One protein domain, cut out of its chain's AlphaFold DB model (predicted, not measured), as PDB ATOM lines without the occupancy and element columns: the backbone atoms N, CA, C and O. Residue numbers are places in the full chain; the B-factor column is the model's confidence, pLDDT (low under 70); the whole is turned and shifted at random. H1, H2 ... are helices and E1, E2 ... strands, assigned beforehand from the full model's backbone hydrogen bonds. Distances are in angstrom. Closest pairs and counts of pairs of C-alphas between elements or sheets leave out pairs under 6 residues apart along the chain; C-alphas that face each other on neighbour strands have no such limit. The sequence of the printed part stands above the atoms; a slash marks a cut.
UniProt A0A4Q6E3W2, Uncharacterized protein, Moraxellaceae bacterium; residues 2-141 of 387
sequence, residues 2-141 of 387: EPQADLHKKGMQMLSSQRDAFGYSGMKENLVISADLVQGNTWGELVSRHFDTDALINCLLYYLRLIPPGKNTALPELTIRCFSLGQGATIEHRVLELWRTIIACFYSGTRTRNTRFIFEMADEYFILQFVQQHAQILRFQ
ATOM      1  N   GLU A   2      51.374  28.961  16.671       59.19
ATOM      2  CA  GLU A   2      51.902  30.277  17.051       59.19
ATOM      3  C   GLU A   2      51.939  31.198  15.825       59.19
ATOM      4  O   GLU A   2      52.565  30.824  14.832       59.19
ATOM      5  N   PRO A   3      51.345  32.406  15.880       58.97
ATOM      6  CA  PRO A   3      51.371  33.339  14.752       58.97
ATOM      7  C   PRO A   3      52.770  33.783  14.337       58.97
ATOM      8  O   PRO A   3      52.980  34.246  13.224       58.97
ATOM      9  N   GLN A   4      53.741  33.655  15.241       60.00
ATOM     10  CA  GLN A   4      55.035  34.309  15.113       60.00
ATOM     11  C   GLN A   4      56.169  33.387  14.650       60.00
ATOM     12  O   GLN A   4      57.290  33.871  14.507       60.00
ATOM     13  N   ALA A   5      55.920  32.100  14.377       58.81
ATOM     14  CA  ALA A   5      56.975  31.181  13.934       58.81
ATOM     15  C   ALA A   5      57.689  31.681  12.658       58.81
ATOM     16  O   ALA A   5      58.909  31.553  12.533       58.81
ATOM     17  N   ASP A   6      56.954  32.326  11.749       57.84
ATOM     18  CA  ASP A   6      57.513  32.911  10.525       57.84
ATOM     19  C   ASP A   6      58.033  34.349  10.708       57.84
ATOM     20  O   ASP A   6      58.965  34.760  10.013       57.84
ATOM     21  N   LEU A   7      57.524  35.095  11.696       53.25
ATOM     22  CA  LEU A   7      58.025  36.427  12.070       53.25
ATOM     23  C   LEU A   7      59.386  36.362  12.779       53.25
ATOM     24  O   LEU A   7      60.262  37.186  12.511       53.25
ATOM     25  N   HIS A   8      59.591  35.359  13.642       55.97
ATOM     26  CA  HIS A   8      60.874  35.099  14.304       55.97
ATOM     27  C   HIS A   8      61.981  34.794  13.290       55.97
ATOM     28  O   HIS A   8      63.097  35.287  13.439       55.97
ATOM     29  N   LYS A   9      61.666  34.056  12.213       54.25
ATOM     30  CA  LYS A   9      62.611  33.793  11.114       54.25
ATOM     31  C   LYS A   9      63.043  35.062  10.372       54.25
ATOM     32  O   LYS A   9      64.128  35.076   9.802       54.25
ATOM     33  N   LYS A  10      62.216  36.115  10.371       55.09
ATOM     34  CA  LYS A  10      62.482  37.382   9.668       55.09
ATOM     35  C   LYS A  10      63.155  38.455  10.538       55.09
ATOM     36  O   LYS A  10      63.556  39.477  10.001       55.09
ATOM     37  N   GLY A  11      63.311  38.251  11.854       46.25
ATOM     38  CA  GLY A  11      64.074  39.157  12.736       46.25
ATOM     39  C   GLY A  11      63.440  40.535  13.010       46.25
ATOM     40  O   GLY A  11      64.137  41.453  13.430       46.25
ATOM     41  N   MET A  12      62.131  40.709  12.783       51.25
ATOM     42  CA  MET A  12      61.476  42.034  12.714       51.25
ATOM     43  C   MET A  12      60.652  42.441  13.952       51.25
ATOM     44  O   MET A  12      59.873  43.390  13.893       51.25
ATOM     45  N   GLN A  13      60.784  41.750  15.087       50.00
ATOM     46  CA  GLN A  13      59.847  41.909  16.212       50.00
ATOM     47  C   GLN A  13      59.901  43.248  16.979       50.00
ATOM     48  O   GLN A  13      58.998  43.495  17.770       50.00
ATOM     49  N   MET A  14      60.898  44.125  16.787       49.62
ATOM     50  CA  MET A  14      61.156  45.216  17.753       49.62
ATOM     51  C   MET A  14      61.274  46.648  17.203       49.62
ATOM     52  O   MET A  14      61.796  47.511  17.902       49.62
ATOM     53  N   LEU A  15      60.794  46.955  15.993       50.62
ATOM     54  CA  LEU A  15      60.912  48.323  15.445       50.62
ATOM     55  C   LEU A  15      59.608  49.140  15.452       50.62
ATOM     56  O   LEU A  15      59.653  50.341  15.209       50.62
ATOM     57  N   SER A  16      58.456  48.533  15.766       57.19
ATOM     58  CA  SER A  16      57.152  49.216  15.768       57.19
ATOM     59  C   SER A  16      56.477  49.169  17.141       57.19
ATOM     60  O   SER A  16      56.453  48.135  17.804       57.19
ATOM     61  N   SER A  17      55.883  50.291  17.555       62.12
ATOM     62  CA  SER A  17      55.041  50.398  18.757       62.12
ATOM     63  C   SER A  17      53.599  49.916  18.531       62.12
ATOM     64  O   SER A  17      52.780  49.968  19.453       62.12
ATOM     65  N   GLN A  18      53.270  49.436  17.325       68.50
ATOM     66  CA  GLN A  18      51.931  48.986  16.954       68.50
ATOM     67  C   GLN A  18      51.610  47.605  17.550       68.50
ATOM     68  O   GLN A  18      52.188  46.588  17.167       68.50
ATOM     69  N   ARG A  19      50.664  47.585  18.499       78.19
ATOM     70  CA  ARG A  19      50.229  46.392  19.253       78.19
ATOM     71  C   ARG A  19      48.808  45.921  18.922       78.19
ATOM     72  O   ARG A  19      48.257  45.114  19.661       78.19
ATOM     73  N   ASP A  20      48.196  46.440  17.859       87.88
ATOM     74  CA  ASP A  20      46.885  45.954  17.417       87.88
ATOM     75  C   ASP A  20      47.018  44.527  16.870       87.88
ATOM     76  O   ASP A  20      47.878  44.271  16.032       87.88
ATOM     77  N   ALA A  21      46.178  43.600  17.334       90.00
ATOM     78  CA  ALA A  21      46.219  42.204  16.906       90.00
ATOM     79  C   ALA A  21      45.803  42.009  15.438       90.00
ATOM     80  O   ALA A  21      46.172  41.000  14.845       90.00
ATOM     81  N   PHE A  22      45.047  42.944  14.856       92.44
ATOM     82  CA  PHE A  22      44.615  42.866  13.451       92.44
ATOM     83  C   PHE A  22      45.582  43.539  12.477       92.44
ATOM     84  O   PHE A  22      45.465  43.345  11.271       92.44
ATOM     85  N   GLY A  23      46.539  44.305  12.994       86.81
ATOM     86  CA  GLY A  23      47.578  44.973  12.224       86.81
ATOM     87  C   GLY A  23      48.840  45.065  13.068       86.81
ATOM     88  O   GLY A  23      49.212  46.150  13.507       86.81
ATOM     89  N   TYR A  24      49.456  43.922  13.354       82.31
ATOM     90  CA  TYR A  24      50.552  43.803  14.306       82.31
ATOM     91  C   TYR A  24      51.911  44.120  13.676       82.31
ATOM     92  O   TYR A  24      52.205  43.708  12.552       82.31
ATOM     93  N   SER A  25      52.787  44.779  14.447       79.50
ATOM     94  CA  SER A  25      54.132  45.184  14.013       79.50
ATOM     95  C   SER A  25      54.118  46.156  12.815       79.50
ATOM     96  O   SER A  25      53.078  46.662  12.407       79.50
ATOM     97  N   GLY A  26      55.294  46.469  12.262       72.31
ATOM     98  CA  GLY A  26      55.440  47.312  11.068       72.31
ATOM     99  C   GLY A  26      54.934  46.660   9.776       72.31
ATOM    100  O   GLY A  26      54.714  47.365   8.802       72.31
ATOM    101  N   MET A  27      54.728  45.338   9.782       74.81
ATOM    102  CA  MET A  27      54.161  44.571   8.659       74.81
ATOM    103  C   MET A  27      52.627  44.528   8.680       74.81
ATOM    104  O   MET A  27      52.032  43.963   7.771       74.81
ATOM    105  N   LYS A  28      52.009  45.069   9.741       82.12
ATOM    106  CA  LYS A  28      50.563  45.092   9.979       82.12
ATOM    107  C   LYS A  28      49.876  43.746   9.730       82.12
ATOM    108  O   LYS A  28      48.799  43.688   9.157       82.12
ATOM    109  N   GLU A  29      50.459  42.658  10.217       84.81
ATOM    110  CA  GLU A  29      49.889  41.320  10.033       84.81
ATOM    111  C   GLU A  29      48.700  41.072  10.975       84.81
ATOM    112  O   GLU A  29      48.699  41.502  12.132       84.81
ATOM    113  N   ASN A  30      47.695  40.329  10.508       90.44
ATOM    114  CA  ASN A  30      46.630  39.825  11.371       90.44
ATOM    115  C   ASN A  30      47.114  38.590  12.151       90.44
ATOM    116  O   ASN A  30      47.491  37.581  11.560       90.44
ATOM    117  N   LEU A  31      47.045  38.645  13.482       91.69
ATOM    118  CA  LEU A  31      47.463  37.550  14.362       91.69
ATOM    119  C   LEU A  31      46.406  36.446  14.530       91.69
ATOM    120  O   LEU A  31      46.712  35.392  15.096       91.69
ATOM    121  N   VAL A  32      45.167  36.662  14.079       93.56
ATOM    122  CA  VAL A  32      44.099  35.653  14.145       93.56
ATOM    123  C   VAL A  32      44.191  34.718  12.942       93.56
ATOM    124  O   VAL A  32      43.654  35.014  11.878       93.56
ATOM    125  N   ILE A  33      44.862  33.579  13.132       92.19
ATOM    126  CA  ILE A  33      45.046  32.552  12.092       92.19
ATOM    127  C   ILE A  33      43.806  31.666  11.954       92.19
ATOM    128  O   ILE A  33      43.342  31.414  10.849       92.19
ATOM    129  N   SER A  34      43.273  31.189  13.077       95.06
ATOM    130  CA  SER A  34      42.120  30.291  13.129       95.06
ATOM    131  C   SER A  34      41.168  30.710  14.242       95.06
ATOM    132  O   SER A  34      41.576  31.355  15.212       95.06
ATOM    133  N   ALA A  35      39.903  30.323  14.121       96.69
ATOM    134  CA  ALA A  35      38.880  30.585  15.119       96.69
ATOM    135  C   ALA A  35      37.964  29.370  15.272       96.69
ATOM    136  O   ALA A  35      37.541  28.779  14.282       96.69
ATOM    137  N   ASP A  36      37.614  29.043  16.510       96.00
ATOM    138  CA  ASP A  36      36.587  28.058  16.835       96.00
ATOM    139  C   ASP A  36      35.420  28.784  17.501       96.00
ATOM    140  O   ASP A  36      35.591  29.431  18.536       96.00
ATOM    141  N   LEU A  37      34.232  28.698  16.902       96.12
ATOM    142  CA  LEU A  37      33.005  29.214  17.500       96.12
ATOM    143  C   LEU A  37      32.252  28.061  18.150       96.12
ATOM    144  O   LEU A  37      31.777  27.161  17.458       96.12
ATOM    145  N   VAL A  38      32.115  28.125  19.474       95.25
ATOM    146  CA  VAL A  38      31.327  27.181  20.270       95.25
ATOM    147  C   VAL A  38      30.081  27.898  20.771       95.25
ATOM    148  O   VAL A  38      30.183  28.917  21.451       95.25
ATOM    149  N   GLN A  39      28.908  27.367  20.440       92.69
ATOM    150  CA  GLN A  39      27.624  27.857  20.931       92.69
ATOM    151  C   GLN A  39      26.917  26.768  21.737       92.69
ATOM    152  O   GLN A  39      26.947  25.595  21.363       92.69
ATOM    153  N   GLY A  40      26.277  27.176  22.831       92.38
ATOM    154  CA  GLY A  40      25.457  26.316  23.673       92.38
ATOM    155  C   GLY A  40      24.059  26.892  23.852       92.38
ATOM    156  O   GLY A  40      23.895  28.113  23.863       92.38
ATOM    157  N   ASN A  41      23.055  26.029  23.999       88.12
ATOM    158  CA  ASN A  41      21.706  26.440  24.387       88.12
ATOM    159  C   ASN A  41      21.318  25.899  25.773       88.12
ATOM    160  O   ASN A  41      22.041  25.122  26.395       88.12
ATOM    161  N   THR A  42      20.152  26.314  26.267       86.69
ATOM    162  CA  THR A  42      19.640  25.916  27.590       86.69
ATOM    163  C   THR A  42      19.234  24.444  27.677       86.69
ATOM    164  O   THR A  42      18.927  23.969  28.768       86.69
ATOM    165  N   TRP A  43      19.235  23.714  26.559       89.62
ATOM    166  CA  TRP A  43      18.974  22.274  26.502       89.62
ATOM    167  C   TRP A  43      20.267  21.448  26.551       89.62
ATOM    168  O   TRP A  43      20.212  20.222  26.527       89.62
ATOM    169  N   GLY A  44      21.426  22.108  26.652       88.50
ATOM    170  CA  GLY A  44      22.732  21.456  26.718       88.50
ATOM    171  C   GLY A  44      23.289  21.042  25.357       88.50
ATOM    172  O   GLY A  44      24.318  20.370  25.308       88.50
ATOM    173  N   GLU A  45      22.654  21.439  24.251       92.94
ATOM    174  CA  GLU A  45      23.211  21.210  22.921       92.94
ATOM    175  C   GLU A  45      24.418  22.124  22.716       92.94
ATOM    176  O   GLU A  45      24.330  23.335  22.926       92.94
ATOM    177  N   LEU A  46      25.536  21.538  22.288       94.12
ATOM    178  CA  LEU A  46      26.759  22.251  21.946       94.12
ATOM    179  C   LEU A  46      27.040  22.082  20.459       94.12
ATOM    180  O   LEU A  46      27.139  20.963  19.955       94.12
ATOM    181  N   VAL A  47      27.213  23.199  19.761       94.19
ATOM    182  CA  VAL A  47      27.641  23.219  18.362       94.19
ATOM    183  C   VAL A  47      28.977  23.935  18.293       94.19
ATOM    184  O   VAL A  47      29.101  25.065  18.759       94.19
ATOM    185  N   SER A  48      29.969  23.278  17.699       95.00
ATOM    186  CA  SER A  48      31.285  23.856  17.439       95.00
ATOM    187  C   SER A  48      31.524  23.956  15.939       95.00
ATOM    188  O   SER A  48      31.181  23.038  15.188       95.00
ATOM    189  N   ARG A  49      32.109  25.066  15.493       96.50
ATOM    190  CA  ARG A  49      32.526  25.271  14.108       96.50
ATOM    191  C   ARG A  49      33.929  25.863  14.059       96.50
ATOM    192  O   ARG A  49      34.169  26.920  14.637       96.50
ATOM    193  N   HIS A  50      34.797  25.193  13.309       97.12
ATOM    194  CA  HIS A  50      36.167  25.616  13.046       97.12
ATOM    195  C   HIS A  50      36.254  26.488  11.789       97.12
ATOM    196  O   HIS A  50      35.575  26.221  10.794       97.12
ATOM    197  N   PHE A  51      37.121  27.496  11.832       97.38
ATOM    198  CA  PHE A  51      37.482  28.360  10.716       97.38
ATOM    199  C   PHE A  51      39.010  28.477  10.646       97.38
ATOM    200  O   PHE A  51      39.641  28.932  11.600       97.38
ATOM    201  N   ASP A  52      39.592  28.107   9.510       94.06
ATOM    202  CA  ASP A  52      41.040  28.111   9.238       94.06
ATOM    203  C   ASP A  52      41.447  29.097   8.130       94.06
ATOM    204  O   ASP A  52      42.593  29.531   8.058       94.06
ATOM    205  N   THR A  53      40.494  29.476   7.282       92.44
ATOM    206  CA  THR A  53      40.676  30.385   6.153       92.44
ATOM    207  C   THR A  53      39.860  31.641   6.398       92.44
ATOM    208  O   THR A  53      38.665  31.547   6.684       92.44
ATOM    209  N   ASP A  54      40.491  32.816   6.298       93.19
ATOM    210  CA  ASP A  54      39.862  34.116   6.592       93.19
ATOM    211  C   ASP A  54      39.081  34.089   7.923       93.19
ATOM    212  O   ASP A  54      37.925  34.507   8.031       93.19
ATOM    213  N   ALA A  55      39.707  33.463   8.929       95.94
ATOM    214  CA  ALA A  55      39.009  32.864  10.057       95.94
ATOM    215  C   ALA A  55      38.173  33.868  10.854       95.94
ATOM    216  O   ALA A  55      37.031  33.576  11.208       95.94
ATOM    217  N   LEU A  56      38.714  35.065  11.098       95.69
ATOM    218  CA  LEU A  56      38.014  36.121  11.829       95.69
ATOM    219  C   LEU A  56      36.749  36.579  11.089       95.69
ATOM    220  O   LEU A  56      35.685  36.683  11.699       95.69
ATOM    221  N   ILE A  57      36.854  36.817   9.780       96.81
ATOM    222  CA  ILE A  57      35.754  37.301   8.935       96.81
ATOM    223  C   ILE A  57      34.665  36.235   8.820       96.81
ATOM    224  O   ILE A  57      33.488  36.522   9.037       96.81
ATOM    225  N   ASN A  58      35.052  34.990   8.540       97.06
ATOM    226  CA  ASN A  58      34.109  33.882   8.415       97.06
ATOM    227  C   ASN A  58      33.416  33.558   9.743       97.06
ATOM    228  O   ASN A  58      32.200  33.334   9.764       97.06
ATOM    229  N   CYS A  59      34.152  33.605  10.855       96.88
ATOM    230  CA  CYS A  59      33.592  33.466  12.196       96.88
ATOM    231  C   CYS A  59      32.594  34.593  12.505       96.88
ATOM    232  O   CYS A  59      31.477  34.321  12.949       96.88
ATOM    233  N   LEU A  60      32.944  35.847  12.196       96.50
ATOM    234  CA  LEU A  60      32.068  37.004  12.380       96.50
ATOM    235  C   LEU A  60      30.779  36.893  11.559       96.50
ATOM    236  O   LEU A  60      29.687  37.058  12.099       96.50
ATOM    237  N   LEU A  61      30.876  36.572  10.267       96.31
ATOM    238  CA  LEU A  61      29.706  36.393   9.404       96.31
ATOM    239  C   LEU A  61      28.808  35.254   9.894       96.31
ATOM    240  O   LEU A  61      27.582  35.376   9.850       96.31
ATOM    241  N   TYR A  62      29.397  34.154  10.373       95.38
ATOM    242  CA  TYR A  62      28.635  33.054  10.952       95.38
ATOM    243  C   TYR A  62      27.916  33.479  12.238       95.38
ATOM    244  O   TYR A  62      26.712  33.255  12.353       95.38
ATOM    245  N   TYR A  63      28.610  34.164  13.151       93.75
ATOM    246  CA  TYR A  63      28.030  34.728  14.372       93.75
ATOM    247  C   TYR A  63      26.838  35.653  14.069       93.75
ATOM    248  O   TYR A  63      25.746  35.467  14.607       93.75
ATOM    249  N   LEU A  64      27.005  36.604  13.146       93.31
ATOM    250  CA  LEU A  64      25.951  37.554  12.771       93.31
ATOM    251  C   LEU A  64      24.761  36.880  12.071       93.31
ATOM    252  O   LEU A  64      23.631  37.355  12.179       93.31
ATOM    253  N   ARG A  65      24.987  35.758  11.374       91.94
ATOM    254  CA  ARG A  65      23.918  34.960  10.756       91.94
ATOM    255  C   ARG A  65      23.074  34.218  11.791       91.94
ATOM    256  O   ARG A  65      21.871  34.078  11.589       91.94
ATOM    257  N   LEU A  66      23.690  33.737  12.869       89.81
ATOM    258  CA  LEU A  66      22.982  33.053  13.956       89.81
ATOM    259  C   LEU A  66      22.052  34.006  14.712       89.81
ATOM    260  O   LEU A  66      20.993  33.595  15.185       89.81
ATOM    261  N   ILE A  67      22.429  35.283  14.792       87.75
ATOM    262  CA  ILE A  67      21.736  36.286  15.595       87.75
ATOM    263  C   ILE A  67      21.426  37.502  14.710       87.75
ATOM    264  O   ILE A  67      22.043  38.544  14.879       87.75
ATOM    265  N   PRO A  68      20.514  37.430  13.729       84.69
ATOM    266  CA  PRO A  68      20.239  38.580  12.871       84.69
ATOM    267  C   PRO A  68      19.602  39.735  13.679       84.69
ATOM    268  O   PRO A  68      18.705  39.482  14.494       84.69
ATOM    269  N   PRO A  69      20.015  41.002  13.465       83.06
ATOM    270  CA  PRO A  69      19.457  42.159  14.159       83.06
ATOM    271  C   PRO A  69      17.940  42.294  13.988       83.06
ATOM    272  O   PRO A  69      17.378  42.009  12.931       83.06
ATOM    273  N   GLY A  70      17.265  42.797  15.022       74.38
ATOM    274  CA  GLY A  70      15.832  43.101  14.975       74.38
ATOM    275  C   GLY A  70      14.897  41.921  15.251       74.38
ATOM    276  O   GLY A  70      13.682  42.112  15.231       74.38
ATOM    277  N   LYS A  71      15.422  40.727  15.545       67.00
ATOM    278  CA  LYS A  71      14.671  39.722  16.306       67.00
ATOM    279  C   LYS A  71      14.760  40.109  17.785       67.00
ATOM    280  O   LYS A  71      15.854  40.394  18.259       67.00
ATOM    281  N   ASN A  72      13.629  40.150  18.499       60.06
ATOM    282  CA  ASN A  72      13.534  40.429  19.945       60.06
ATOM    283  C   ASN A  72      14.134  39.278  20.782       60.06
ATOM    284  O   ASN A  72      13.481  38.676  21.630       60.06
ATOM    285  N   THR A  73      15.373  38.911  20.489       67.31
ATOM    286  CA  THR A  73      16.096  37.827  21.134       67.31
ATOM    287  C   THR A  73      17.200  38.456  21.963       67.31
ATOM    288  O   THR A  73      17.965  39.278  21.457       67.31
ATOM    289  N   ALA A  74      17.264  38.097  23.245       80.44
ATOM    290  CA  ALA A  74      18.384  38.485  24.085       80.44
ATOM    291  C   ALA A  74      19.685  37.995  23.437       80.44
ATOM    292  O   ALA A  74      19.759  36.864  22.951       80.44
ATOM    293  N   LEU A  75      20.695  38.862  23.403       87.44
ATOM    294  CA  LEU A  75      22.011  38.475  22.914       87.44
ATOM    295  C   LEU A  75      22.595  37.398  23.840       87.44
ATOM    296  O   LEU A  75      22.470  37.530  25.061       87.44
ATOM    297  N   PRO A  76      23.227  36.348  23.291       88.50
ATOM    298  CA  PRO A  76      23.903  35.355  24.106       88.50
ATOM    299  C   PRO A  76      25.092  35.980  24.837       88.50
ATOM    300  O   PRO A  76      25.657  36.991  24.408       88.50
ATOM    301  N   GLU A  77      25.502  35.343  25.930       90.94
ATOM    302  CA  GLU A  77      26.753  35.688  26.589       90.94
ATOM    303  C   GLU A  77      27.924  35.453  25.624       90.94
ATOM    304  O   GLU A  77      28.109  34.357  25.095       90.94
ATOM    305  N   LEU A  78      28.719  36.499  25.390       93.50
ATOM    306  CA  LEU A  78      29.891  36.435  24.526       93.50
ATOM    307  C   LEU A  78      31.155  36.279  25.371       93.50
ATOM    308  O   LEU A  78      31.560  37.207  26.076       93.50
ATOM    309  N   THR A  79      31.820  35.139  25.208       94.88
ATOM    310  CA  THR A  79      33.156  34.881  25.746       94.88
ATOM    311  C   THR A  79      34.126  34.619  24.600       94.88
ATOM    312  O   THR A  79      33.837  33.834  23.704       94.88
ATOM    313  N   ILE A  80      35.290  35.264  24.640       95.81
ATOM    314  CA  ILE A  80      36.393  35.041  23.698       95.81
ATOM    315  C   ILE A  80      37.598  34.591  24.513       95.81
ATOM    316  O   ILE A  80      37.818  35.109  25.603       95.81
ATOM    317  N   ARG A  81      38.347  33.610  24.009       95.56
ATOM    318  CA  ARG A  81      39.576  33.098  24.628       95.56
ATOM    319  C   ARG A  81      40.635  32.891  23.562       95.56
ATOM    320  O   ARG A  81      40.316  32.440  22.463       95.56
ATOM    321  N   CYS A  82      41.890  33.178  23.892       94.06
ATOM    322  CA  CYS A  82      43.019  32.853  23.027       94.06
ATOM    323  C   CYS A  82      44.121  32.141  23.817       94.06
ATOM    324  O   CYS A  82      44.599  32.638  24.832       94.06
ATOM    325  N   PHE A  83      44.558  30.987  23.312       88.88
ATOM    326  CA  PHE A  83      45.539  30.118  23.972       88.88
ATOM    327  C   PHE A  83      46.968  30.291  23.423       88.88
ATOM    328  O   PHE A  83      47.810  29.411  23.581       88.88
ATOM    329  N   SER A  84      47.246  31.406  22.739       87.62
ATOM    330  CA  SER A  84      48.587  31.729  22.233       87.62
ATOM    331  C   SER A  84      49.503  32.189  23.372       87.62
ATOM    332  O   SER A  84      49.129  33.078  24.137       87.62
ATOM    333  N   LEU A  85      50.711  31.618  23.463       77.56
ATOM    334  CA  LEU A  85      51.638  31.798  24.591       77.56
ATOM    335  C   LEU A  85      52.197  33.227  24.730       77.56
ATOM    336  O   LEU A  85      52.548  33.630  25.834       77.56
ATOM    337  N   GLY A  86      52.256  34.004  23.640       80.50
ATOM    338  CA  GLY A  86      52.836  35.358  23.651       80.50
ATOM    339  C   GLY A  86      51.832  36.504  23.509       80.50
ATOM    340  O   GLY A  86      51.998  37.547  24.133       80.50
ATOM    341  N   GLN A  87      50.792  36.324  22.688       83.94
ATOM    342  CA  GLN A  87      49.851  37.397  22.322       83.94
ATOM    343  C   GLN A  87      48.391  37.070  22.644       83.94
ATOM    344  O   GLN A  87      47.495  37.805  22.230       83.94
ATOM    345  N   GLY A  88      48.134  35.983  23.381       90.88
ATOM    346  CA  GLY A  88      46.778  35.511  23.665       90.88
ATOM    347  C   GLY A  88      45.878  36.596  24.252       90.88
ATOM    348  O   GLY A  88      44.824  36.885  23.695       90.88
ATOM    349  N   ALA A  89      46.337  37.283  25.300       91.31
ATOM    350  CA  ALA A  89      45.566  38.350  25.939       91.31
ATOM    351  C   ALA A  89      45.270  39.534  24.994       91.31
ATOM    352  O   ALA A  89      44.163  40.069  25.004       91.31
ATOM    353  N   THR A  90      46.232  39.933  24.154       90.81
ATOM    354  CA  THR A  90      46.058  41.026  23.181       90.81
ATOM    355  C   THR A  90      45.058  40.654  22.090       90.81
ATOM    356  O   THR A  90      44.190  41.459  21.758       90.81
ATOM    357  N   ILE A  91      45.141  39.425  21.570       94.00
ATOM    358  CA  ILE A  91      44.193  38.897  20.584       94.00
ATOM    359  C   ILE A  91      42.790  38.811  21.196       94.00
ATOM    360  O   ILE A  91      41.841  39.336  20.620       94.00
ATOM    361  N   GLU A  92      42.660  38.204  22.380       95.50
ATOM    362  CA  GLU A  92      41.384  38.066  23.091       95.50
ATOM    363  C   GLU A  92      40.717  39.425  23.317       95.50
ATOM    364  O   GLU A  92      39.548  39.606  22.971       95.50
ATOM    365  N   HIS A  93      41.472  40.401  23.829       94.06
ATOM    366  CA  HIS A  93      40.958  41.743  24.073       94.06
ATOM    367  C   HIS A  93      40.496  42.428  22.785       94.06
ATOM    368  O   HIS A  93      39.389  42.963  22.736       94.06
ATOM    369  N   ARG A  94      41.312  42.381  21.726       95.06
ATOM    370  CA  ARG A  94      41.009  43.068  20.469       95.06
ATOM    371  C   ARG A  94      39.796  42.474  19.751       95.06
ATOM    372  O   ARG A  94      38.943  43.225  19.279       95.06
ATOM    373  N   VAL A  95      39.692  41.143  19.702       96.75
ATOM    374  CA  VAL A  95      38.525  40.451  19.126       96.75
ATOM    375  C   VAL A  95      37.268  40.767  19.937       96.75
ATOM    376  O   VAL A  95      36.225  41.063  19.355       96.75
ATOM    377  N   LEU A  96      37.366  40.791  21.272       96.25
ATOM    378  CA  LEU A  96      36.243  41.152  22.137       96.25
ATOM    379  C   LEU A  96      35.787  42.598  21.925       96.25
ATOM    380  O   LEU A  96      34.584  42.850  21.865       96.25
ATOM    381  N   GLU A  97      36.723  43.537  21.787       96.19
ATOM    382  CA  GLU A  97      36.420  44.941  21.505       96.19
ATOM    383  C   GLU A  97      35.710  45.105  20.154       96.19
ATOM    384  O   GLU A  97      34.675  45.774  20.091       96.19
ATOM    385  N   LEU A  98      36.196  44.441  19.097       96.81
ATOM    386  CA  LEU A  98      35.548  44.471  17.783       96.81
ATOM    387  C   LEU A  98      34.117  43.922  17.861       96.81
ATOM    388  O   LEU A  98      33.178  44.595  17.435       96.81
ATOM    389  N   TRP A  99      33.924  42.735  18.453       95.94
ATOM    390  CA  TRP A  99      32.594  42.126  18.575       95.94
ATOM    391  C   TRP A  99      31.636  43.013  19.365       95.94
ATOM    392  O   TRP A  99      30.512  43.243  18.926       95.94
ATOM    393  N   ARG A 100      32.069  43.548  20.512       94.75
ATOM    394  CA  ARG A 100      31.242  44.451  21.328       94.75
ATOM    395  C   ARG A 100      30.870  45.721  20.573       94.75
ATOM    396  O   ARG A 100      29.733  46.171  20.684       94.75
ATOM    397  N   THR A 101      31.789  46.267  19.783       95.12
ATOM    398  CA  THR A 101      31.539  47.468  18.979       95.12
ATOM    399  C   THR A 101      30.528  47.189  17.867       95.12
ATOM    400  O   THR A 101      29.583  47.958  17.690       95.12
ATOM    401  N   ILE A 102      30.650  46.052  17.175       95.25
ATOM    402  CA  ILE A 102      29.680  45.598  16.166       95.25
ATOM    403  C   ILE A 102      28.306  45.355  16.804       95.25
ATOM    404  O   ILE A 102      27.287  45.804  16.277       95.25
ATOM    405  N   ILE A 103      28.268  44.709  17.972       92.81
ATOM    406  CA  ILE A 103      27.036  44.484  18.733       92.81
ATOM    407  C   ILE A 103      26.374  45.822  19.095       92.81
ATOM    408  O   ILE A 103      25.197  46.032  18.809       92.81
ATOM    409  N   ALA A 104      27.128  46.764  19.664       91.88
ATOM    410  CA  ALA A 104      26.618  48.090  19.998       91.88
ATOM    411  C   ALA A 104      26.142  48.860  18.751       91.88
ATOM    412  O   ALA A 104      25.157  49.600  18.816       91.88
ATOM    413  N   CYS A 105      26.808  48.668  17.611       93.00
ATOM    414  CA  CYS A 105      26.449  49.287  16.342       93.00
ATOM    415  C   CYS A 105      25.093  48.789  15.821       93.00
ATOM    416  O   CYS A 105      24.236  49.611  15.508       93.00
ATOM    417  N   PHE A 106      24.876  47.469  15.766       92.44
ATOM    418  CA  PHE A 106      23.723  46.880  15.069       92.44
ATOM    419  C   PHE A 106      22.574  46.409  15.972       92.44
ATOM    420  O   PHE A 106      21.455  46.261  15.485       92.44
ATOM    421  N   TYR A 107      22.806  46.192  17.270       90.12
ATOM    422  CA  TYR A 107      21.819  45.583  18.181       90.12
ATOM    423  C   TYR A 107      21.335  46.516  19.292       90.12
ATOM    424  O   TYR A 107      20.379  46.185  19.984       90.12
ATOM    425  N   SER A 108      21.938  47.698  19.457       86.12
ATOM    426  CA  SER A 108      21.509  48.663  20.486       86.12
ATOM    427  C   SER A 108      20.145  49.306  20.216       86.12
ATOM    428  O   SER A 108      19.615  49.988  21.085       86.12
ATOM    429  N   GLY A 109      19.602  49.165  19.002       82.38
ATOM    430  CA  GLY A 109      18.383  49.859  18.573       82.38
ATOM    431  C   GLY A 109      18.562  51.365  18.335       82.38
ATOM    432  O   GLY A 109      17.606  52.035  17.967       82.38
ATOM    433  N   THR A 110      19.775  51.904  18.510       82.50
ATOM    434  CA  THR A 110      20.056  53.349  18.375       82.50
ATOM    435  C   THR A 110      20.409  53.781  16.952       82.50
ATOM    436  O   THR A 110      20.472  54.974  16.668       82.50
ATOM    437  N   ARG A 111      20.677  52.825  16.057       84.94
ATOM    438  CA  ARG A 111      21.107  53.072  14.677       84.94
ATOM    439  C   ARG A 111      20.234  52.329  13.684       84.94
ATOM    440  O   ARG A 111      19.651  51.288  13.991       84.94
ATOM    441  N   THR A 112      20.184  52.860  12.472       85.44
ATOM    442  CA  THR A 112      19.478  52.247  11.354       85.44
ATOM    443  C   THR A 112      20.161  50.944  10.933       85.44
ATOM    444  O   THR A 112      21.384  50.795  11.003       85.44
ATOM    445  N   ARG A 113      19.373  49.972  10.465       82.12
ATOM    446  CA  ARG A 113      19.892  48.646  10.079       82.12
ATOM    447  C   ARG A 113      20.839  48.699   8.879       82.12
ATOM    448  O   ARG A 113      21.710  47.848   8.755       82.12
ATOM    449  N   ASN A 114      20.689  49.712   8.029       89.88
ATOM    450  CA  ASN A 114      21.549  49.959   6.877       89.88
ATOM    451  C   ASN A 114      22.882  50.646   7.251       89.88
ATOM    452  O   ASN A 114      23.595  51.043   6.333       89.88
ATOM    453  N   THR A 115      23.223  50.810   8.539       94.44
ATOM    454  CA  THR A 115      24.522  51.356   8.986       94.44
ATOM    455  C   THR A 115      25.686  50.594   8.347       94.44
ATOM    456  O   THR A 115      25.661  49.367   8.255       94.44
ATOM    457  N   ARG A 116      26.721  51.322   7.925       97.12
ATOM    458  CA  ARG A 116      27.960  50.767   7.368       97.12
ATOM    459  C   ARG A 116      29.067  50.886   8.417       97.12
ATOM    460  O   ARG A 116      29.419  51.988   8.835       97.12
ATOM    461  N   PHE A 117      29.590  49.754   8.872       97.88
ATOM    462  CA  PHE A 117      30.642  49.681   9.885       97.88
ATOM    463  C   PHE A 117      32.001  49.427   9.225       97.88
ATOM    464  O   PHE A 117      32.165  48.422   8.537       97.88
ATOM    465  N   ILE A 118      32.964  50.325   9.432       98.50
ATOM    466  CA  ILE A 118      34.318  50.233   8.882       98.50
ATOM    467  C   ILE A 118      35.274  49.693   9.938       98.50
ATOM    468  O   ILE A 118      35.357  50.238  11.038       98.50
ATOM    469  N   PHE A 119      36.053  48.679   9.577       97.94
ATOM    470  CA  PHE A 119      37.202  48.223  10.357       97.94
ATOM    471  C   PHE A 119      38.384  47.888   9.440       97.94
ATOM    472  O   PHE A 119      38.225  47.796   8.223       97.94
ATOM    473  N   GLU A 120      39.565  47.732  10.030       95.75
ATOM    474  CA  GLU A 120      40.801  47.396   9.323       95.75
ATOM    475  C   GLU A 120      41.396  46.099   9.860       95.75
ATOM    476  O   GLU A 120      41.316  45.807  11.057       95.75
ATOM    477  N   MET A 121      41.999  45.331   8.958       94.25
ATOM    478  CA  MET A 121      42.743  44.116   9.271       94.25
ATOM    479  C   MET A 121      43.748  43.861   8.147       94.25
ATOM    480  O   MET A 121      43.382  43.945   6.983       94.25
ATOM    481  N   ALA A 122      44.994  43.528   8.482       91.00
ATOM    482  CA  ALA A 122      46.029  43.166   7.510       91.00
ATOM    483  C   ALA A 122      46.254  44.194   6.376       91.00
ATOM    484  O   ALA A 122      46.366  43.808   5.219       91.00
ATOM    485  N   ASP A 123      46.284  45.495   6.699       88.56
ATOM    486  CA  ASP A 123      46.347  46.611   5.726       88.56
ATOM    487  C   ASP A 123      45.143  46.753   4.773       88.56
ATOM    488  O   ASP A 123      45.128  47.629   3.910       88.56
ATOM    489  N   GLU A 124      44.093  45.958   4.964       95.50
ATOM    490  CA  GLU A 124      42.861  46.032   4.187       95.50
ATOM    491  C   GLU A 124      41.760  46.779   4.953       95.50
ATOM    492  O   GLU A 124      41.678  46.751   6.187       95.50
ATOM    493  N   TYR A 125      40.858  47.404   4.196       97.88
ATOM    494  CA  TYR A 125      39.659  48.055   4.713       97.88
ATOM    495  C   TYR A 125      38.441  47.166   4.504       97.88
ATOM    496  O   TYR A 125      38.248  46.596   3.428       97.88
ATOM    497  N   PHE A 126      37.566  47.117   5.500       98.44
ATOM    498  CA  PHE A 126      36.346  46.325   5.455       98.44
ATOM    499  C   PHE A 126      35.124  47.194   5.715       98.44
ATOM    500  O   PHE A 126      35.149  48.036   6.608       98.44
ATOM    501  N   ILE A 127      34.040  46.958   4.973       98.50
ATOM    502  CA  ILE A 127      32.709  47.489   5.290       98.50
ATOM    503  C   ILE A 127      31.803  46.318   5.649       98.50
ATOM    504  O   ILE A 127      31.484  45.502   4.787       98.50
ATOM    505  N   LEU A 128      31.352  46.277   6.900       97.88
ATOM    506  CA  LEU A 128      30.267  45.421   7.366       97.88
ATOM    507  C   LEU A 128      28.937  46.178   7.283       97.88
ATOM    508  O   LEU A 128      28.790  47.256   7.858       97.88
ATOM    509  N   GLN A 129      27.948  45.596   6.614       95.38
ATOM    510  CA  GLN A 129      26.591  46.135   6.527       95.38
ATOM    511  C   GLN A 129      25.572  44.993   6.495       95.38
ATOM    512  O   GLN A 129      25.868  43.898   6.020       95.38
ATOM    513  N   PHE A 130      24.353  45.250   6.972       92.12
ATOM    514  CA  PHE A 130      23.226  44.347   6.749       92.12
ATOM    515  C   PHE A 130      22.457  44.752   5.493       92.12
ATOM    516  O   PHE A 130      21.895  45.844   5.418       92.12
ATOM    517  N   VAL A 131      22.390  43.843   4.523       88.62
ATOM    518  CA  VAL A 131      21.602  43.987   3.294       88.62
ATOM    519  C   VAL A 131      20.544  42.893   3.300       88.62
ATOM    520  O   VAL A 131      20.870  41.719   3.453       88.62
ATOM    521  N   GLN A 132      19.263  43.267   3.199       85.25
ATOM    522  CA  GLN A 132      18.138  42.317   3.257       85.25
ATOM    523  C   GLN A 132      18.227  41.351   4.464       85.25
ATOM    524  O   GLN A 132      18.062  40.143   4.324       85.25
ATOM    525  N   GLN A 133      18.524  41.884   5.658       84.06
ATOM    526  CA  GLN A 133      18.721  41.138   6.920       84.06
ATOM    527  C   GLN A 133      19.932  40.185   6.965       84.06
ATOM    528  O   GLN A 133      20.106  39.474   7.954       84.06
ATOM    529  N   HIS A 134      20.801  40.191   5.955       90.31
ATOM    530  CA  HIS A 134      22.017  39.383   5.935       90.31
ATOM    531  C   HIS A 134      23.248  40.266   6.108       90.31
ATOM    532  O   HIS A 134      23.399  41.274   5.417       90.31
ATOM    533  N   ALA A 135      24.139  39.876   7.020       94.19
ATOM    534  CA  ALA A 135      25.438  40.515   7.159       94.19
ATOM    535  C   ALA A 135      26.285  40.249   5.909       94.19
ATOM    536  O   ALA A 135      26.441  39.101   5.487       94.19
ATOM    537  N   GLN A 136      26.843  41.312   5.346       95.12
ATOM    538  CA  GLN A 136      27.789  41.272   4.243       95.12
ATOM    539  C   GLN A 136      29.036  42.056   4.635       95.12
ATOM    540  O   GLN A 136      28.937  43.119   5.248       95.12
ATOM    541  N   ILE A 137      30.198  41.520   4.272       97.69
ATOM    542  CA  ILE A 137      31.483  42.191   4.437       97.69
ATOM    543  C   ILE A 137      32.091  42.383   3.053       97.69
ATOM    544  O   ILE A 137      32.297  41.418   2.319       97.69
ATOM    545  N   LEU A 138      32.366  43.636   2.708       98.00
ATOM    546  CA  LEU A 138      33.144  44.006   1.529       98.00
ATOM    547  C   LEU A 138      34.571  44.338   1.957       98.00
ATOM    548  O   LEU A 138      34.763  44.894   3.036       98.00
ATOM    549  N   ARG A 139      35.546  44.014   1.107       98.00
ATOM    550  CA  ARG A 139      36.983  44.161   1.365       98.00
ATOM    551  C   ARG A 139      37.626  45.043   0.302       98.00
ATOM    552  O   ARG A 139      37.329  44.887  -0.882       98.00
ATOM    553  N   PHE A 140      38.532  45.923   0.716       98.38
ATOM    554  CA  PHE A 140      39.228  46.863  -0.156       98.38
ATOM    555  C   PHE A 140      40.720  46.900   0.178       98.38
ATOM    556  O   PHE A 140      41.099  47.124   1.322       98.38
ATOM    557  N   GLN A 141      41.557  46.737  -0.849       96.31
ATOM    558  CA  GLN A 141      43.023  46.750  -0.729       96.31
ATOM    559  C   GLN A 141      43.603  48.150  -0.500       96.31
ATOM    560  O   GLN A 141      44.739  48.305  -0.074       96.31
TER     561      GLN A 141
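What this domain is: This is residues 2 to 141 of the 387 residues of an uncharacterized protein of Moraxellaceae bacterium (UniProt A0A4Q6E3W2). A strongly twisted sheet of three strands, E3 E4 E5, has the long helix H3 over one face; towards that face H2 packs beside edge strand E5, between this sheet and the hairpin E1 and E2. H1 lies at one end of the longest axis, away from the other named elements. The 140 printed residues hold three named helices and five named strands, in the order H1 E1 E2 H2 H3 E3 E4 E5; both sheets are antiparallel and the class is mixed. The whole is compact, radius of gyration of the C-alphas 16.3 A, spanning 51 by 35 by 22 A.

How they stand to each other: E3 (116 to 121), E4 (124 to 131) and E5 (134 to 140) form a meander, each strand the antiparallel neighbour of the one before; N 117 and O 128 are 2.8 A apart, N 127 and O 138 2.9 A. H3 (88 to 107) runs along the strands over E3 and E4, height over the sheet 10.9 A; its closest C-alpha pair with E3 is Ile 102 and Phe 117, 7.6 A. H2 (55 to 66) is on the same face, over none of the strands, giving two layers, helices on one face of a sheet; its closest C-alpha pair with E5 is Leu 61 and Ala 135, 6.3 A. E1 (35 to 40) and E2 (46 to 51) form a hairpin, N 37 and O 49 2.9 A apart; the closest C-alphas of E1 and H2 are those of Ala 35 and Ala 55, 5.6 A. H1 (5 to 10) is not on the three-stranded sheet. Every O i to N i+4 pair is within hydrogen-bond range in H2 and H3; H1 has 0 of 2, and 1 of 3 O i to N i+3 pairs.

Where its parts are: H3 is 27.5 A long, E4 21.4 A and E5 19.7 A. H1 begins at C-alpha 5 (56.975, 31.181, 13.934); E5 ends at C-alpha 140 (39.228, 46.863, -0.156).

The domain as a whole: The C-alphas farthest apart, of Gly 11 and Asn 72, are 51.1 A apart. The printed part has no cut; H1 to E1 and H2 to H3 are long links. Residues 2 to 18 and 71 to 73 have pLDDT under 70.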